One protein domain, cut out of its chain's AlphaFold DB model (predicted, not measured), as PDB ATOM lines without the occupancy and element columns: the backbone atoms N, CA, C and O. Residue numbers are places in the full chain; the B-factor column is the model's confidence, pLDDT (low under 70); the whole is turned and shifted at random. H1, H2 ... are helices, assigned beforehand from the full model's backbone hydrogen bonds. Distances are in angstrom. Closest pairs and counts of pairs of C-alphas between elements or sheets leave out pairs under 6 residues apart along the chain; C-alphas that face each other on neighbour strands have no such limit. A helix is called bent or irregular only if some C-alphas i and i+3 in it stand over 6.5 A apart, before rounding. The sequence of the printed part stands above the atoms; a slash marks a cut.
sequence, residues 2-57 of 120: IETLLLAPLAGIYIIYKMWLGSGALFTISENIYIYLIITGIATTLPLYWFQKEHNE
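This is residues 2 to 57 of the 120 residues of an uncharacterized protein of Ancylomarina longa (UniProt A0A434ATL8). What shape is this? It is an open, flat U: H2 makes one arm and H1 the other, with a loop joining them at one end and an empty gap between them. What is it made of? The printed part has 56 residues with two named helices, H1 then H2, and no named strand; its class is all helix. It is extended, with a radius of gyration of the C-alphas of 15.7 A and spans of 51 by 28 by 7 A.

Where is the longest helix? H2, residues 31 to 53, measures 33.4 A and ends at C-alpha 53 (17.098, 18.503, 10.845). Where is the other? H1, residues 2 to 20, measures 28.5 A from C-alpha 2 (32.726, 19.158, 3.844).

Do they meet? H2 and H1 are apart, joined by a short link of 10 residues. Residues 2 to 13 and 35 to 57 stand free. Are they even? H1 has a kink of 31 degrees near residue 10 and is only just irregular: C-alphas 6 and 9 are 6.8 A apart. O i to N i+4 pairs are within hydrogen-bond range in 17 of 19 cases in H2 and 13 of 15 in H1.

How large is it? The two C-alphas farthest apart, of Gly 22 and Glu 57, are 51.2 A apart. Is it unbroken and confident? The printed part has no cut; pLDDT is under 70 at residues 2 to 3, 26 and 53 to 57.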
ATOM      1  N   ILE A   2      31.607  18.306   4.302       69.25
ATOM      2  CA  ILE A   2      32.726  19.158   3.844       69.25
ATOM      3  C   ILE A   2      33.895  18.326   3.281       69.25
ATOM      4  O   ILE A   2      34.446  18.667   2.243       69.25
ATOM      5  N   GLU A   3      34.216  17.192   3.912       69.19
ATOM      6  CA  GLU A   3      35.303  16.300   3.484       69.19
ATOM      7  C   GLU A   3      34.991  15.636   2.134       69.19
ATOM      8  O   GLU A   3      35.839  15.580   1.248       69.19
ATOM      9  N   THR A   4      33.743  15.201   1.934       76.81
ATOM     10  CA  THR A   4      33.276  14.598   0.676       76.81
ATOM     11  C   THR A   4      33.295  15.601  -0.478       76.81
ATOM     12  O   THR A   4      33.659  15.247  -1.595       76.81
ATOM     13  N   LEU A   5      32.955  16.866  -0.207       82.88
ATOM     14  CA  LEU A   5      33.008  17.946  -1.194       82.88
ATOM     15  C   LEU A   5      34.452  18.266  -1.614       82.88
ATOM     16  O   LEU A   5      34.702  18.604  -2.766       82.88
ATOM     17  N   LEU A   6      35.403  18.101  -0.693       85.75
ATOM     18  CA  LEU A   6      36.835  18.282  -0.933       85.75
ATOM     19  C   LEU A   6      37.424  17.184  -1.832       85.75
ATOM     20  O   LEU A   6      38.298  17.451  -2.653       85.75
ATOM     21  N   LEU A   7      36.909  15.958  -1.711       85.69
ATOM     22  CA  LEU A   7      37.285  14.807  -2.541       85.69
ATOM     23  C   LEU A   7      36.564  14.775  -3.900       85.69
ATOM     24  O   LEU A   7      37.064  14.158  -4.841       85.69
ATOM     25  N   ALA A   8      35.424  15.458  -4.035       87.12
ATOM     26  CA  ALA A   8      34.645  15.529  -5.272       87.12
ATOM     27  C   ALA A   8      35.442  15.981  -6.519       87.12
ATOM     28  O   ALA A   8      35.329  15.309  -7.549       87.12
ATOM     29  N   PRO A   9      36.280  17.042  -6.487       85.25
ATOM     30  CA  PRO A   9      37.079  17.420  -7.656       85.25
ATOM     31  C   PRO A   9      38.105  16.346  -8.040       85.25
ATOM     32  O   PRO A   9      38.312  16.092  -9.226       85.25
ATOM     33  N   LEU A  10      38.700  15.658  -7.060       88.12
ATOM     34  CA  LEU A  10      39.644  14.568  -7.309       88.12
ATOM     35  C   LEU A  10      38.946  13.364  -7.965       88.12
ATOM     36  O   LEU A  10      39.459  12.790  -8.928       88.12
ATOM     37  N   ALA A  11      37.744  13.027  -7.493       85.38
ATOM     38  CA  ALA A  11      36.903  12.005  -8.108       85.38
ATOM     39  C   ALA A  11      36.510  12.379  -9.551       85.38
ATOM     40  O   ALA A  11      36.544  11.524 -10.436       85.38
ATOM     41  N   GLY A  12      36.208  13.655  -9.813       86.06
ATOM     42  CA  GLY A  12      35.917  14.161 -11.156       86.06
ATOM     43  C   GLY A  12      37.082  13.968 -12.131       86.06
ATOM     44  O   GLY A  12      36.885  13.460 -13.235       86.06
ATOM     45  N   ILE A  13      38.309  14.286 -11.704       90.25
ATOM     46  CA  ILE A  13      39.524  14.059 -12.506       90.25
ATOM     47  C   ILE A  13      39.697  12.567 -12.821       90.25
ATOM     48  O   ILE A  13      39.969  12.206 -13.966       90.25
ATOM     49  N   TYR A  14      39.493  11.690 -11.834       86.50
ATOM     50  CA  TYR A  14      39.605  10.242 -12.022       86.50
ATOM     51  C   TYR A  14      38.576   9.693 -13.022       86.50
ATOM     52  O   TYR A  14      38.904   8.859 -13.869       86.50
ATOM     53  N   ILE A  15      37.339  10.187 -12.966       85.31
ATOM     54  CA  ILE A  15      36.277   9.809 -13.903       85.31
ATOM     55  C   ILE A  15      36.636  10.231 -15.331       85.31
ATOM     56  O   ILE A  15      36.523   9.414 -16.248       85.31
ATOM     57  N   ILE A  16      37.118  11.465 -15.522       86.44
ATOM     58  CA  ILE A  16      37.576  11.951 -16.832       86.44
ATOM     59  C   ILE A  16      38.737  11.082 -17.327       86.44
ATOM     60  O   ILE A  16      38.695  10.599 -18.455       86.44
ATOM     61  N   TYR A  17      39.725  10.788 -16.480       86.88
ATOM     62  CA  TYR A  17      40.842   9.908 -16.831       86.88
ATOM     63  C   TYR A  17      40.373   8.519 -17.304       86.88
ATOM     64  O   TYR A  17      40.804   8.031 -18.350       86.88
ATOM     65  N   LYS A  18      39.431   7.892 -16.589       83.81
ATOM     66  CA  LYS A  18      38.858   6.590 -16.974       83.81
ATOM     67  C   LYS A  18      38.045   6.652 -18.268       83.81
ATOM     68  O   LYS A  18      38.069   5.690 -19.036       83.81
ATOM     69  N   MET A  19      37.363   7.768 -18.517       81.94
ATOM     70  CA  MET A  19      36.629   8.023 -19.758       81.94
ATOM     71  C   MET A  19      37.582   8.151 -20.956       81.94
ATOM     72  O   MET A  19      37.316   7.563 -22.001       81.94
ATOM     73  N   TRP A  20      38.735   8.806 -20.782       81.88
ATOM     74  CA  TRP A  20      39.791   8.879 -21.801       81.88
ATOM     75  C   TRP A  20      40.417   7.512 -22.119       81.88
ATOM     76  O   TRP A  20      40.755   7.250 -23.268       81.88
ATOM     77  N   LEU A  21      40.522   6.612 -21.133       82.38
ATOM     78  CA  LEU A  21      40.988   5.234 -21.343       82.38
ATOM     79  C   LEU A  21      39.943   4.311 -22.010       82.38
ATOM     80  O   LEU A  21      40.208   3.121 -22.167       82.38
ATOM     81  N   GLY A  22      38.741   4.800 -22.339       75.25
ATOM     82  CA  GLY A  22      37.665   3.985 -22.925       75.25
ATOM     83  C   GLY A  22      37.072   2.930 -21.977       75.25
ATOM     84  O   GLY A  22      36.247   2.123 -22.386       75.25
ATOM     85  N   SER A  23      37.462   2.946 -20.698       73.69
ATOM     86  CA  SER A  23      36.946   2.062 -19.635       73.69
ATOM     87  C   SER A  23      36.078   2.829 -18.631       73.69
ATOM     88  O   SER A  23      35.969   2.460 -17.458       73.69
ATOM     89  N   GLY A  24      35.504   3.946 -19.081       71.06
ATOM     90  CA  GLY A  24      34.595   4.764 -18.297       71.06
ATOM     91  C   GLY A  24      33.262   4.050 -18.105       71.06
ATOM     92  O   GLY A  24      32.647   3.600 -19.066       71.06
ATOM     93  N   ALA A  25      32.796   3.966 -16.860       72.50
ATOM     94  CA  ALA A  25      31.450   3.479 -16.556       72.50
ATOM     95  C   ALA A  25      30.361   4.503 -16.933       72.50
ATOM     96  O   ALA A  25      29.202   4.140 -17.105       72.50
ATOM     97  N   LEU A  26      30.729   5.782 -17.091       69.25
ATOM     98  CA  LEU A  26      29.822   6.810 -17.586       69.25
ATOM     99  C   LEU A  26      29.526   6.584 -19.073       69.25
ATOM    100  O   LEU A  26      30.419   6.648 -19.906       69.25
ATOM    101  N   PHE A  27      28.250   6.348 -19.353       70.94
ATOM    102  CA  PHE A  27      27.580   6.079 -20.631       70.94
ATOM    103  C   PHE A  27      27.734   4.655 -21.178       70.94
ATOM    104  O   PHE A  27      27.170   4.343 -22.221       70.94
ATOM    105  N   THR A  28      28.420   3.775 -20.445       76.00
ATOM    106  CA  THR A  28      28.665   2.378 -20.857       76.00
ATOM    107  C   THR A  28      27.812   1.369 -20.081       76.00
ATOM    108  O   THR A  28      27.642   0.230 -20.510       76.00
ATOM    109  N   ILE A  29      27.280   1.757 -18.918       80.75
ATOM    110  CA  ILE A  29      26.435   0.899 -18.074       80.75
ATOM    111  C   ILE A  29      24.968   0.924 -18.531       80.75
ATOM    112  O   ILE A  29      24.514   1.871 -19.163       80.75
ATOM    113  N   SER A  30      24.215  -0.127 -18.196       82.62
ATOM    114  CA  SER A  30      22.790  -0.248 -18.539       82.62
ATOM    115  C   SER A  30      21.942   0.878 -17.924       82.62
ATOM    116  O   SER A  30      22.167   1.263 -16.775       82.62
ATOM    117  N   GLU A  31      20.920   1.345 -18.654       82.75
ATOM    118  CA  GLU A  31      19.949   2.368 -18.218       82.75
ATOM    119  C   GLU A  31      19.342   2.073 -16.834       82.75
ATOM    120  O   GLU A  31      19.186   2.974 -16.009       82.75
ATOM    121  N   ASN A  32      19.113   0.795 -16.518       87.00
ATOM    122  CA  ASN A  32      18.588   0.370 -15.218       87.00
ATOM    123  C   ASN A  32      19.531   0.711 -14.055       87.00
ATOM    124  O   ASN A  32      19.080   1.082 -12.974       87.00
ATOM    125  N   ILE A  33      20.846   0.623 -14.273       87.06
ATOM    126  CA  ILE A  33      21.847   0.888 -13.233       87.06
ATOM    127  C   ILE A  33      21.855   2.376 -12.880       87.06
ATOM    128  O   ILE A  33      21.997   2.719 -11.710       87.06
ATOM    129  N   TYR A  34      21.621   3.264 -13.850       86.50
ATOM    130  CA  TYR A  34      21.460   4.695 -13.576       86.50
ATOM    131  C   TYR A  34      20.259   4.982 -12.685       86.50
ATOM    132  O   TYR A  34      20.371   5.751 -11.730       86.50
ATOM    133  N   ILE A  35      19.128   4.339 -12.974       89.25
ATOM    134  CA  ILE A  35      17.911   4.478 -12.175       89.25
ATOM    135  C   ILE A  35      18.177   3.987 -10.748       89.25
ATOM    136  O   ILE A  35      17.880   4.706  -9.793       89.25
ATOM    137  N   TYR A  36      18.810   2.820 -10.588       90.44
ATOM    138  CA  TYR A  36      19.184   2.310  -9.270       90.44
ATOM    139  C   TYR A  36      20.144   3.249  -8.532       90.44
ATOM    140  O   TYR A  36      19.891   3.547  -7.371       90.44
ATOM    141  N   LEU A  37      21.173   3.787  -9.194       87.25
ATOM    142  CA  LEU A  37      22.130   4.726  -8.588       87.25
ATOM    143  C   LEU A  37      21.460   6.010  -8.074       87.25
ATOM    144  O   LEU A  37      21.785   6.493  -6.985       87.25
ATOM    145  N   ILE A  38      20.514   6.561  -8.839       89.06
ATOM    146  CA  ILE A  38      19.764   7.756  -8.433       89.06
ATOM    147  C   ILE A  38      18.870   7.429  -7.233       89.06
ATOM    148  O   ILE A  38      18.883   8.156  -6.237       89.06
ATOM    149  N   ILE A  39      18.134   6.315  -7.296       92.75
ATOM    150  CA  ILE A  39      17.241   5.887  -6.213       92.75
ATOM    151  C   ILE A  39      18.034   5.622  -4.932       92.75
ATOM    152  O   ILE A  39      17.623   6.093  -3.876       92.75
ATOM    153  N   THR A  40      19.180   4.936  -5.002       90.00
ATOM    154  CA  THR A  40      20.007   4.656  -3.818       90.00
ATOM    155  C   THR A  40      20.525   5.947  -3.192       90.00
ATOM    156  O   THR A  40      20.455   6.110  -1.977       90.00
ATOM    157  N   GLY A  41      20.969   6.911  -4.007       86.94
ATOM    158  CA  GLY A  41      21.430   8.209  -3.508       86.94
ATOM    159  C   GLY A  41      20.332   8.986  -2.776       86.94
ATOM    160  O   GLY A  41      20.562   9.518  -1.685       86.94
ATOM    161  N   ILE A  42      19.121   9.007  -3.340       90.25
ATOM    162  CA  ILE A  42      17.948   9.646  -2.730       90.25
ATOM    163  C   ILE A  42      17.545   8.914  -1.443       90.25
ATOM    164  O   ILE A  42      17.372   9.553  -0.403       90.25
ATOM    165  N   ALA A  43      17.455   7.585  -1.494       89.38
ATOM    166  CA  ALA A  43      17.050   6.742  -0.376       89.38
ATOM    167  C   ALA A  43      18.002   6.843   0.824       89.38
ATOM    168  O   ALA A  43      17.536   6.777   1.956       89.38
ATOM    169  N   THR A  44      19.307   7.046   0.612       85.06
ATOM    170  CA  THR A  44      20.277   7.228   1.707       85.06
ATOM    171  C   THR A  44      20.311   8.666   2.226       85.06
ATOM    172  O   THR A  44      20.429   8.894   3.430       85.06
ATOM    173  N   THR A  45      20.184   9.663   1.344       85.12
ATOM    174  CA  THR A  45      20.306  11.075   1.741       85.12
ATOM    175  C   THR A  45      19.067  11.579   2.487       85.12
ATOM    176  O   THR A  45      19.203  12.378   3.411       85.12
ATOM    177  N   LEU A  46      17.867  11.103   2.135       86.94
ATOM    178  CA  LEU A  46      16.604  11.528   2.755       86.94
ATOM    179  C   LEU A  46      16.536  11.239   4.268       86.94
ATOM    180  O   LEU A  46      16.336  12.190   5.028       86.94
ATOM    181  N   PRO A  47      16.758   9.994   4.742       79.44
ATOM    182  CA  PRO A  47      16.788   9.693   6.169       79.44
ATOM    183  C   PRO A  47      17.849  10.514   6.894       79.44
ATOM    184  O   PRO A  47      17.552  11.131   7.912       79.44
ATOM    185  N   LEU A  48      19.068  10.592   6.344       81.00
ATOM    186  CA  LEU A  48      20.165  11.353   6.947       81.00
ATOM    187  C   LEU A  48      19.846  12.846   7.067       81.00
ATOM    188  O   LEU A  48      20.232  13.473   8.053       81.00
ATOM    189  N   TYR A  49      19.163  13.424   6.079       81.62
ATOM    190  CA  TYR A  49      18.737  14.820   6.113       81.62
ATOM    191  C   TYR A  49      17.652  15.054   7.172       81.62
ATOM    192  O   TYR A  49      17.738  16.022   7.929       81.62
ATOM    193  N   TRP A  50      16.666  14.157   7.276       78.44
ATOM    194  CA  TRP A  50      15.640  14.233   8.320       78.44
ATOM    195  C   TRP A  50      16.229  14.070   9.726       78.44
ATOM    196  O   TRP A  50      15.926  14.890  10.590       78.44
ATOM    197  N   PHE A  51      17.152  13.124   9.927       70.50
ATOM    198  CA  PHE A  51      17.870  12.955  11.196       70.50
ATOM    199  C   PHE A  51      18.707  14.183  11.579       70.50
ATOM    200  O   PHE A  51      18.780  14.530  12.754       70.50
ATOM    201  N   GLN A  52      19.326  14.862  10.609       71.00
ATOM    202  CA  GLN A  52      20.101  16.080  10.871       71.00
ATOM    203  C   GLN A  52      19.217  17.294  11.175       71.00
ATOM    204  O   GLN A  52      19.646  18.200  11.879       71.00
ATOM    205  N   LYS A  53      17.992  17.352  10.650       69.81
ATOM    206  CA  LYS A  53      17.098  18.503  10.845       69.81
ATOM    207  C   LYS A  53      16.519  18.572  12.265       69.81
ATOM    208  O   LYS A  53      16.203  19.661  12.741       69.81
ATOM    209  N   GLU A  54      16.419  17.445  12.963       61.03
ATOM    210  CA  GLU A  54      15.958  17.359  14.354       61.03
ATOM    211  C   GLU A  54      17.088  17.651  15.353       61.03
ATOM    212  O   GLU A  54      17.504  16.823  16.158       61.03
ATOM    213  N   HIS A  55      17.587  18.884  15.314       55.69
ATOM    214  CA  HIS A  55      18.748  19.302  16.095       55.69
ATOM    215  C   HIS A  55      18.464  19.690  17.556       55.69
ATOM    216  O   HIS A  55      19.361  20.231  18.198       55.69
ATOM    217  N   ASN A  56      17.267  19.418  18.100       58.00
ATOM    218  CA  ASN A  56      16.921  19.930  19.429       58.00
ATOM    219  C   ASN A  56      16.987  18.933  20.591       58.00
ATOM    220  O   ASN A  56      17.706  19.247  21.522       58.00
ATOM    221  N   GLU A  57      16.357  17.755  20.617       57.12
ATOM    222  CA  GLU A  57      16.414  16.923  21.849       57.12
ATOM    223  C   GLU A  57      16.272  15.410  21.625       57.12
ATOM    224  O   GLU A  57      15.898  14.668  22.539       57.12
TER     225      GLU A  57